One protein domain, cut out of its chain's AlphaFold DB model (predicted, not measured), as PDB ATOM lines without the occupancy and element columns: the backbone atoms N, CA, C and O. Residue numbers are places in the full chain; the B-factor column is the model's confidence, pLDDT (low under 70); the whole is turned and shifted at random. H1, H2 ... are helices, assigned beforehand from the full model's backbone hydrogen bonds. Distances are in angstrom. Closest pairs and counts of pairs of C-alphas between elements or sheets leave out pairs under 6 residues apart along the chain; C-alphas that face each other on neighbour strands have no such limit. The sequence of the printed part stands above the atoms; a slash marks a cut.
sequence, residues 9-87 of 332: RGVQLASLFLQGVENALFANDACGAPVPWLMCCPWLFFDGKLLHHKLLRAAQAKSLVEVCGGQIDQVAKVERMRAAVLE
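Overview. This is residues 9 to 87 of the 332 residues of the protein "Putative secreted protein" of Ixodes scapularis (UniProt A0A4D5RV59). The long helix H1 makes one side of a loose, open hook; the chain folds back along it through short H2 and H3 to H4, then turns away through H5 to H6, whose residues 80 to 86 stick out. The 79 printed residues include six named helices, H1 to H6 in chain order, and no named strand: all helix. The whole is loose, with radius of gyration of the C-alphas 14.4 A, spanning 43 by 25 by 22 A.

Arrangement. H1, residues 9 to 30, touches H4, residues 48 to 58, with residues 10 to 14 alone, at a steep tilt of 55 degrees, opposite ways; their closest C-alphas, Gly 10 and His 52, are 5.9 A apart. H2, residues 37 to 40, is close to H1 but not clearly touching: closest C-alphas Cys 40 and Leu 25, 6.5 A. So is H3, residues 42 to 45: Pro 42 and Val 21, 7.5 A. H5, residues 64 to 68, touches H4: closest C-alphas Val 67 and Ala 58, 5.5 A. H6, residues 72 to 86, touches H5 with residues 72 to 75 alone: closest C-alphas Gln 74 and Cys 68, 6.1 A. H1 and H6 are apart. Every O i to N i+4 pair is within hydrogen-bond range in H1, H4, H5 and H6; H2 and H3 are too short for one.

Along the chain. H1 runs 31.7 A from C-alpha 9 at (161.702, 216.231, 197.304); H6 runs 20.9 A to C-alpha 86 at (158.808, 197.934, 186.644).

Size, cuts and confidence. The farthest C-alphas, Gly 32 and Gln 60, are 43.4 A apart. The printed part has no cut and no long link; no printed residue is under pLDDT 70.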
ATOM      1  N   ARG A   9     161.928 217.572 197.872       92.00
ATOM      2  CA  ARG A   9     161.702 216.231 197.304       92.00
ATOM      3  C   ARG A   9     160.658 216.229 196.183       92.00
ATOM      4  O   ARG A   9     160.852 215.558 195.176       92.00
ATOM      5  N   GLY A  10     159.554 216.960 196.340       92.31
ATOM      6  CA  GLY A  10     158.521 217.052 195.309       92.31
ATOM      7  C   GLY A  10     158.986 217.799 194.062       92.31
ATOM      8  O   GLY A  10     158.617 217.408 192.961       92.31
ATOM      9  N   VAL A  11     159.845 218.812 194.215       94.44
ATOM     10  CA  VAL A  11     160.497 219.487 193.081       94.44
ATOM     11  C   VAL A  11     161.487 218.549 192.380       94.44
ATOM     12  O   VAL A  11     161.448 218.450 191.160       94.44
ATOM     13  N   GLN A  12     162.305 217.800 193.127       95.31
ATOM     14  CA  GLN A  12     163.263 216.831 192.568       95.31
ATOM     15  C   GLN A  12     162.578 215.690 191.795       95.31
ATOM     16  O   GLN A  12     163.028 215.307 190.715       95.31
ATOM     17  N   LEU A  13     161.469 215.159 192.320       94.31
ATOM     18  CA  LEU A  13     160.675 214.142 191.625       94.31
ATOM     19  C   LEU A  13     159.959 214.720 190.395       94.31
ATOM     20  O   LEU A  13     159.895 214.052 189.367       94.31
ATOM     21  N   ALA A  14     159.475 215.965 190.468       94.56
ATOM     22  CA  ALA A  14     158.908 216.665 189.316       94.56
ATOM     23  C   ALA A  14     159.941 216.883 188.200       94.56
ATOM     24  O   ALA A  14     159.628 216.639 187.037       94.56
ATOM     25  N   SER A  15     161.172 217.296 188.528       94.88
ATOM     26  CA  SER A  15     162.231 217.477 187.526       94.88
ATOM     27  C   SER A  15     162.654 216.158 186.883       94.88
ATOM     28  O   SER A  15     162.812 216.115 185.669       94.88
ATOM     29  N   LEU A  16     162.766 215.075 187.662       94.56
ATOM     30  CA  LEU A  16     163.084 213.745 187.128       94.56
ATOM     31  C   LEU A  16     161.982 213.249 186.178       94.56
ATOM     32  O   LEU A  16     162.280 212.734 185.103       94.56
ATOM     33  N   PHE A  17     160.712 213.454 186.540       93.50
ATOM     34  CA  PHE A  17     159.579 213.119 185.679       93.50
ATOM     35  C   PHE A  17     159.578 213.928 184.371       93.50
ATOM     36  O   PHE A  17     159.456 213.346 183.297       93.50
ATOM     37  N   LEU A  18     159.761 215.252 184.440       94.69
ATOM     38  CA  LEU A  18     159.787 216.113 183.251       94.69
ATOM     39  C   LEU A  18     160.979 215.810 182.329       94.69
ATOM     40  O   LEU A  18     160.810 215.819 181.115       94.69
ATOM     41  N   GLN A  19     162.143 215.458 182.881       95.19
ATOM     42  CA  GLN A  19     163.286 214.979 182.097       95.19
ATOM     43  C   GLN A  19     162.984 213.635 181.404       95.19
ATOM     44  O   GLN A  19     163.392 213.411 180.268       95.19
ATOM     45  N   GLY A  20     162.219 212.750 182.052       93.81
ATOM     46  CA  GLY A  20     161.701 211.532 181.422       93.81
ATOM     47  C   GLY A  20     160.760 211.823 180.245       93.81
ATOM     48  O   GLY A  20     160.867 211.175 179.206       93.81
ATOM     49  N   VAL A  21     159.888 212.832 180.374       93.31
ATOM     50  CA  VAL A  21     159.007 213.302 179.287       93.31
ATOM     51  C   VAL A  21     159.816 213.881 178.121       93.31
ATOM     52  O   VAL A  21     159.515 213.572 176.973       93.31
ATOM     53  N   GLU A  22     160.852 214.678 178.394       93.69
ATOM     54  CA  GLU A  22     161.751 215.229 177.368       93.69
ATOM     55  C   GLU A  22     162.458 214.116 176.578       93.69
ATOM     56  O   GLU A  22     162.440 214.123 175.347       93.69
ATOM     57  N   ASN A  23     162.979 213.096 177.268       94.75
ATOM     58  CA  ASN A  23     163.588 211.926 176.633       94.75
ATOM     59  C   ASN A  23     162.579 211.111 175.799       94.75
ATOM     60  O   ASN A  23     162.914 210.640 174.714       94.75
ATOM     61  N   ALA A  24     161.343 210.949 176.285       93.06
ATOM     62  CA  ALA A  24     160.285 210.252 175.556       93.06
ATOM     63  C   ALA A  24     159.844 211.020 174.296       93.06
ATOM     64  O   ALA A  24     159.593 210.406 173.261       93.06
ATOM     65  N   LEU A  25     159.801 212.355 174.356       92.50
ATOM     66  CA  LEU A  25     159.530 213.207 173.198       92.50
ATOM     67  C   LEU A  25     160.671 213.146 172.173       92.50
ATOM     68  O   LEU A  25     160.410 212.967 170.990       92.50
ATOM     69  N   PHE A  26     161.928 213.186 172.621       93.44
ATOM     70  CA  PHE A  26     163.085 212.994 171.742       93.44
ATOM     71  C   PHE A  26     163.040 211.641 171.009       93.44
ATOM     72  O   PHE A  26     163.291 211.578 169.806       93.44
ATOM     73  N   ALA A  27     162.662 210.562 171.706       95.69
ATOM     74  CA  ALA A  27     162.464 209.251 171.091       95.69
ATOM     75  C   ALA A  27     161.275 209.231 170.108       95.69
ATOM     76  O   ALA A  27     161.379 208.635 169.040       95.69
ATOM     77  N   ASN A  28     160.168 209.908 170.431       94.56
ATOM     78  CA  ASN A  28     159.023 210.055 169.528       94.56
ATOM     79  C   ASN A  28     159.428 210.741 168.215       94.56
ATOM     80  O   ASN A  28     159.136 210.222 167.141       94.56
ATOM     81  N   ASP A  29     160.148 211.860 168.296       93.31
ATOM     82  CA  ASP A  29     160.598 212.618 167.125       93.31
ATOM     83  C   ASP A  29     161.607 211.815 166.282       93.31
ATOM     84  O   ASP A  29     161.503 211.789 165.054       93.31
ATOM     85  N   ALA A  30     162.524 211.078 166.922       96.00
ATOM     86  CA  ALA A  30     163.452 210.168 166.244       96.00
ATOM     87  C   ALA A  30     162.744 209.015 165.500       96.00
ATOM     88  O   ALA A  30     163.241 208.545 164.477       96.00
ATOM     89  N   CYS A  31     161.572 208.589 165.980       95.44
ATOM     90  CA  CYS A  31     160.726 207.566 165.360       95.44
ATOM     91  C   CYS A  31     159.717 208.123 164.332       95.44
ATOM     92  O   CYS A  31     158.833 207.387 163.897       95.44
ATOM     93  N   GLY A  32     159.811 209.400 163.942       93.62
ATOM     94  CA  GLY A  32     158.894 210.016 162.973       93.62
ATOM     95  C   GLY A  32     157.565 210.506 163.564       93.62
ATOM     96  O   GLY A  32     156.590 210.652 162.833       93.62
ATOM     97  N   ALA A  33     157.533 210.766 164.873       91.31
ATOM     98  CA  ALA A  33     156.402 211.289 165.641       91.31
ATOM     99  C   ALA A  33     155.083 210.473 165.572       91.31
ATOM    100  O   ALA A  33     154.027 211.039 165.278       91.31
ATOM    101  N   PRO A  34     155.093 209.160 165.894       93.38
ATOM    102  CA  PRO A  34     153.871 208.348 165.962       93.38
ATOM    103  C   PRO A  34     152.887 208.794 167.060       93.38
ATOM    104  O   PRO A  34     151.686 208.544 166.942       93.38
ATOM    105  N   VAL A  35     153.356 209.445 168.132       91.06
ATOM    106  CA  VAL A  35     152.495 209.994 169.192       91.06
ATOM    107  C   VAL A  35     152.054 211.421 168.829       91.06
ATOM    108  O   VAL A  35     152.911 212.279 168.596       91.06
ATOM    109  N   PRO A  36     150.738 211.730 168.832       90.12
ATOM    110  CA  PRO A  36     150.240 213.074 168.551       90.12
ATOM    111  C   PRO A  36     150.758 214.125 169.537       90.12
ATOM    112  O   PRO A  36     150.721 213.923 170.751       90.12
ATOM    113  N   TRP A  37     151.125 215.303 169.024       84.94
ATOM    114  CA  TRP A  37     151.724 216.392 169.809       84.94
ATOM    115  C   TRP A  37     150.924 216.788 171.065       84.94
ATOM    116  O   TRP A  37     151.520 217.041 172.111       84.94
ATOM    117  N   LEU A  38     149.583 216.773 171.014       88.75
ATOM    118  CA  LEU A  38     148.734 217.058 172.184       88.75
ATOM    119  C   LEU A  38     148.997 216.095 173.358       88.75
ATOM    120  O   LEU A  38     148.887 216.500 174.510       88.75
ATOM    121  N   MET A  39     149.379 214.845 173.092       87.38
ATOM    122  CA  MET A  39     149.699 213.863 174.136       87.38
ATOM    123  C   MET A  39     151.119 214.041 174.693       87.38
ATOM    124  O   MET A  39     151.394 213.627 175.816       87.38
ATOM    125  N   CYS A  40     152.010 214.696 173.944       86.56
ATOM    126  CA  CYS A  40     153.382 215.000 174.351       86.56
ATOM    127  C   CYS A  40     153.497 216.256 175.234       86.56
ATOM    128  O   CYS A  40     154.503 216.447 175.912       86.56
ATOM    129  N   CYS A  41     152.487 217.127 175.220       89.75
ATOM    130  CA  CYS A  41     152.490 218.427 175.891       89.75
ATOM    131  C   CYS A  41     152.393 218.304 177.429       89.75
ATOM    132  O   CYS A  41     151.296 218.050 177.939       89.75
ATOM    133  N   PRO A  42     153.462 218.569 178.213       89.25
ATOM    134  CA  PRO A  42     153.445 218.335 179.660       89.25
ATOM    135  C   PRO A  42     152.403 219.176 180.406       89.25
ATOM    136  O   PRO A  42     151.862 218.732 181.415       89.25
ATOM    137  N   TRP A  43     152.043 220.357 179.895       89.62
ATOM    138  CA  TRP A  43     151.007 221.211 180.488       89.62
ATOM    139  C   TRP A  43     149.583 220.633 180.421       89.62
ATOM    140  O   TRP A  43     148.711 221.137 181.123       89.62
ATOM    141  N   LEU A  44     149.330 219.600 179.607       91.19
ATOM    142  CA  LEU A  44     148.014 218.951 179.521       91.19
ATOM    143  C   LEU A  44     147.838 217.787 180.509       91.19
ATOM    144  O   LEU A  44     146.702 217.441 180.824       91.19
ATOM    145  N   PHE A  45     148.927 217.210 181.029       88.81
ATOM    146  CA  PHE A  45     148.866 216.060 181.942       88.81
ATOM    147  C   PHE A  45     149.581 216.256 183.287       88.81
ATOM    148  O   PHE A  45     149.306 215.512 184.231       88.81
ATOM    149  N   PHE A  46     150.476 217.240 183.417       93.56
ATOM    150  CA  PHE A  46     151.270 217.447 184.627       93.56
ATOM    151  C   PHE A  46     150.853 218.698 185.412       93.56
ATOM    152  O   PHE A  46     151.200 219.825 185.059       93.56
ATOM    153  N   ASP A  47     150.189 218.492 186.553       92.25
ATOM    154  CA  ASP A  47     149.994 219.524 187.578       92.25
ATOM    155  C   ASP A  47     150.929 219.281 188.776       92.25
ATOM    156  O   ASP A  47     150.692 218.418 189.629       92.25
ATOM    157  N   GLY A  48     151.982 220.097 188.885       92.06
ATOM    158  CA  GLY A  48     152.935 220.058 189.998       92.06
ATOM    159  C   GLY A  48     152.320 220.375 191.374       92.06
ATOM    160  O   GLY A  48     152.879 219.973 192.402       92.06
ATOM    161  N   LYS A  49     151.164 221.052 191.417       91.38
ATOM    162  CA  LYS A  49     150.397 221.338 192.639       91.38
ATOM    163  C   LYS A  49     149.628 220.101 193.099       91.38
ATOM    164  O   LYS A  49     149.678 219.756 194.283       91.38
ATOM    165  N   LEU A  50     148.965 219.405 192.172       91.81
ATOM    166  CA  LEU A  50     148.333 218.111 192.432       91.81
ATOM    167  C   LEU A  50     149.372 217.060 192.845       91.81
ATOM    168  O   LEU A  50     149.149 216.362 193.837       91.81
ATOM    169  N   LEU A  51     150.525 217.005 192.162       92.56
ATOM    170  CA  LEU A  51     151.648 216.135 192.528       92.56
ATOM    171  C   LEU A  51     152.075 216.367 193.982       92.56
ATOM    172  O   LEU A  51     152.123 215.420 194.761       92.56
ATOM    173  N   HIS A  52     152.340 217.617 194.373       92.56
ATOM    174  CA  HIS A  52     152.741 217.941 195.744       92.56
ATOM    175  C   HIS A  52     151.683 217.549 196.781       92.56
ATOM    176  O   HIS A  52     152.024 217.006 197.831       92.56
ATOM    177  N   HIS A  53     150.401 217.777 196.490       91.62
ATOM    178  CA  HIS A  53     149.313 217.396 197.391       91.62
ATOM    179  C   HIS A  53     149.224 215.870 197.560       91.62
ATOM    180  O   HIS A  53     149.087 215.369 198.677       91.62
ATOM    181  N   LYS A  54     149.352 215.114 196.462       92.25
ATOM    182  CA  LYS A  54     149.378 213.644 196.476       92.25
ATOM    183  C   LYS A  54     150.636 213.098 197.165       92.25
ATOM    184  O   LYS A  54     150.520 212.138 197.917       92.25
ATOM    185  N   LEU A  55     151.799 213.732 196.993       91.50
ATOM    186  CA  LEU A  55     153.065 213.361 197.642       91.50
ATOM    187  C   LEU A  55     153.004 213.541 199.163       91.50
ATOM    188  O   LEU A  55     153.370 212.625 199.897       91.50
ATOM    189  N   LEU A  56     152.500 214.682 199.646       90.12
ATOM    190  CA  LEU A  56     152.304 214.911 201.083       90.12
ATOM    191  C   LEU A  56     151.331 213.887 201.683       90.12
ATOM    192  O   LEU A  56     151.586 213.359 202.763       90.12
ATOM    193  N   ARG A  57     150.259 213.543 200.955       89.75
ATOM    194  CA  ARG A  57     149.327 212.483 201.359       89.75
ATOM    195  C   ARG A  57     149.992 211.101 201.366       89.75
ATOM    196  O   ARG A  57     149.785 210.347 202.307       89.75
ATOM    197  N   ALA A  58     150.829 210.786 200.378       90.69
ATOM    198  CA  ALA A  58     151.569 209.523 200.294       90.69
ATOM    199  C   ALA A  58     152.605 209.333 201.415       90.69
ATOM    200  O   ALA A  58     152.922 208.199 201.753       90.69
ATOM    201  N   ALA A  59     153.094 210.412 202.033       87.38
ATOM    202  CA  ALA A  59     153.961 210.326 203.210       87.38
ATOM    203  C   ALA A  59     153.220 209.905 204.501       87.38
ATOM    204  O   ALA A  59     153.871 209.559 205.483       87.38
ATOM    205  N   GLN A  60     151.882 209.960 204.514       88.06
ATOM    206  CA  GLN A  60     151.035 209.644 205.676       88.06
ATOM    207  C   GLN A  60     150.079 208.464 205.429       88.06
ATOM    208  O   GLN A  60     149.647 207.812 206.378       88.06
ATOM    209  N   ALA A  61     149.741 208.202 204.165       88.56
ATOM    210  CA  ALA A  61     148.845 207.134 203.748       88.56
ATOM    211  C   ALA A  61     149.456 205.740 203.956       88.56
ATOM    212  O   ALA A  61     150.649 205.521 203.745       88.56
ATOM    213  N   LYS A  62     148.608 204.779 204.318       87.00
ATOM    214  CA  LYS A  62     148.955 203.361 204.494       87.00
ATOM    215  C   LYS A  62     148.655 202.519 203.252       87.00
ATOM    216  O   LYS A  62     149.169 201.410 203.147       87.00
ATOM    217  N   SER A  63     147.823 203.019 202.335       90.38
ATOM    218  CA  SER A  63     147.399 202.317 201.117       90.38
ATOM    219  C   SER A  63     147.372 203.236 199.890       90.38
ATOM    220  O   SER A  63     147.213 204.455 200.002       90.38
ATOM    221  N   LEU A  64     147.473 202.656 198.690       90.25
ATOM    222  CA  LEU A  64     147.372 203.418 197.439       90.25
ATOM    223  C   LEU A  64     145.967 204.021 197.239       90.25
ATOM    224  O   LEU A  64     145.838 205.115 196.687       90.25
ATOM    225  N   VAL A  65     144.926 203.355 197.753       91.94
ATOM    226  CA  VAL A  65     143.533 203.840 197.756       91.94
ATOM    227  C   VAL A  65     143.414 205.156 198.526       91.94
ATOM    228  O   VAL A  65     142.784 206.101 198.044       91.94
ATOM    229  N   GLU A  66     144.078 205.272 199.681       91.50
ATOM    230  CA  GLU A  66     144.139 206.522 200.441       91.50
ATOM    231  C   GLU A  66     144.837 207.633 199.646       91.50
ATOM    232  O   GLU A  66     144.311 208.740 199.584       91.50
ATOM    233  N   VAL A  67     145.964 207.364 198.973       91.50
ATOM    234  CA  VAL A  67     146.650 208.362 198.121       91.50
ATOM    235  C   VAL A  67     145.762 208.804 196.950       91.50
ATOM    236  O   VAL A  67     145.636 210.001 196.656       91.50
ATOM    237  N   CYS A  68     145.079 207.856 196.306       91.75
ATOM    238  CA  CYS A  68     144.114 208.129 195.242       91.75
ATOM    239  C   CYS A  68     142.879 208.891 195.754       91.75
ATOM    240  O   CYS A  68     142.302 209.684 195.013       91.75
ATOM    241  N   GLY A  69     142.561 208.782 197.045       89.00
ATOM    242  CA  GLY A  69     141.435 209.456 197.685       89.00
ATOM    243  C   GLY A  69     140.120 208.699 197.529       89.00
ATOM    244  O   GLY A  69     139.089 209.335 197.362       89.00
ATOM    245  N   GLY A  70     140.173 207.364 197.543       90.06
ATOM    246  CA  GLY A  70     139.014 206.480 197.370       90.06
ATOM    247  C   GLY A  70     138.618 206.211 195.914       90.06
ATOM    248  O   GLY A  70     137.761 205.373 195.665       90.06
ATOM    249  N   GLN A  71     139.244 206.877 194.937       92.31
ATOM    250  CA  GLN A  71     138.920 206.713 193.516       92.31
ATOM    251  C   GLN A  71     139.615 205.478 192.927       92.31
ATOM    252  O   GLN A  71     140.796 205.536 192.576       92.31
ATOM    253  N   ILE A  72     138.880 204.368 192.820       92.81
ATOM    254  CA  ILE A  72     139.397 203.059 192.383       92.81
ATOM    255  C   ILE A  72     139.954 203.121 190.948       92.81
ATOM    256  O   ILE A  72     141.030 202.582 190.687       92.81
ATOM    257  N   ASP A  73     139.329 203.884 190.044       94.00
ATOM    258  CA  ASP A  73     139.816 204.065 188.666       94.00
ATOM    259  C   ASP A  73     141.217 204.689 188.597       94.00
ATOM    260  O   ASP A  73     141.997 204.396 187.688       94.00
ATOM    261  N   GLN A  74     141.559 205.560 189.557       92.75
ATOM    262  CA  GLN A  74     142.907 206.123 189.659       92.75
ATOM    263  C   GLN A  74     143.901 205.072 190.161       92.75
ATOM    264  O   GLN A  74     145.003 204.991 189.624       92.75
ATOM    265  N   VAL A  75     143.506 204.232 191.124       94.44
ATOM    266  CA  VAL A  75     144.335 203.127 191.638       94.44
ATOM    267  C   VAL A  75     144.689 202.165 190.500       94.44
ATOM    268  O   VAL A  75     145.866 201.898 190.270       94.44
ATOM    269  N   ALA A  76     143.699 201.738 189.709       94.81
ATOM    270  CA  ALA A  76     143.899 200.837 188.573       94.81
ATOM    271  C   ALA A  76     144.749 201.443 187.436       94.81
ATOM    272  O   ALA A  76     145.383 200.711 186.673       94.81
ATOM    273  N   LYS A  77     144.772 202.775 187.285       94.31
ATOM    274  CA  LYS A  77     145.684 203.467 186.354       94.31
ATOM    275  C   LYS A  77     147.110 203.532 186.905       94.31
ATOM    276  O   LYS A  77     148.051 203.285 186.157       94.31
ATOM    277  N   VAL A  78     147.272 203.819 188.198       93.44
ATOM    278  CA  VAL A  78     148.591 203.895 188.845       93.44
ATOM    279  C   VAL A  78     149.262 202.524 188.925       93.44
ATOM    280  O   VAL A  78     150.446 202.444 188.622       93.44
ATOM    281  N   GLU A  79     148.541 201.445 189.249       93.94
ATOM    282  CA  GLU A  79     149.133 200.096 189.254       93.94
ATOM    283  C   GLU A  79     149.518 199.625 187.844       93.94
ATOM    284  O   GLU A  79     150.600 199.077 187.677       93.94
ATOM    285  N   ARG A  80     148.721 199.916 186.801       95.00
ATOM    286  CA  ARG A  80     149.120 199.626 185.407       95.00
ATOM    287  C   ARG A  80     150.364 200.403 184.979       95.00
ATOM    288  O   ARG A  80     151.270 199.824 184.392       95.00
ATOM    289  N   MET A  81     150.435 201.695 185.309       93.00
ATOM    290  CA  MET A  81     151.627 202.510 185.052       93.00
ATOM    291  C   MET A  81     152.843 201.974 185.820       93.00
ATOM    292  O   MET A  81     153.936 201.897 185.271       93.00
ATOM    293  N   ARG A  82     152.657 201.571 187.082       91.81
ATOM    294  CA  ARG A  82     153.705 200.970 187.911       91.81
ATOM    295  C   ARG A  82     154.177 199.632 187.346       91.81
ATOM    296  O   ARG A  82     155.380 199.415 187.316       91.81
ATOM    297  N   ALA A  83     153.271 198.771 186.887       92.12
ATOM    298  CA  ALA A  83     153.618 197.513 186.235       92.12
ATOM    299  C   ALA A  83     154.485 197.768 184.992       92.12
ATOM    300  O   ALA A  83     155.607 197.284 184.951       92.12
ATOM    301  N   ALA A  84     154.037 198.629 184.072       92.56
ATOM    302  CA  ALA A  84     154.782 198.968 182.854       92.56
ATOM    303  C   ALA A  84     156.153 199.632 183.116       92.56
ATOM    304  O   ALA A  84     157.079 199.469 182.333       92.56
ATOM    305  N   VAL A  85     156.307 200.381 184.217       89.75
ATOM    306  CA  VAL A  85     157.596 200.992 184.607       89.75
ATOM    307  C   VAL A  85     158.541 199.994 185.287       89.75
ATOM    308  O   VAL A  85     159.753 200.183 185.234       89.75
ATOM    309  N   LEU A  86     158.015 198.962 185.953       90.62
ATOM    310  CA  LEU A  86     158.808 197.934 186.644       90.62
ATOM    311  C   LEU A  86     159.028 196.672 185.792       90.62
ATOM    312  O   LEU A  86     159.805 195.801 186.184       90.62
ATOM    313  N   GLU A  87     158.355 196.557 184.649       91.94
ATOM    314  CA  GLU A  87     158.487 195.441 183.718       91.94
ATOM    315  C   GLU A  87     159.940 195.298 183.239       91.94
ATOM    316  O   GLU A  87     160.589 196.265 182.842       91.94
TER     317      GLU A  87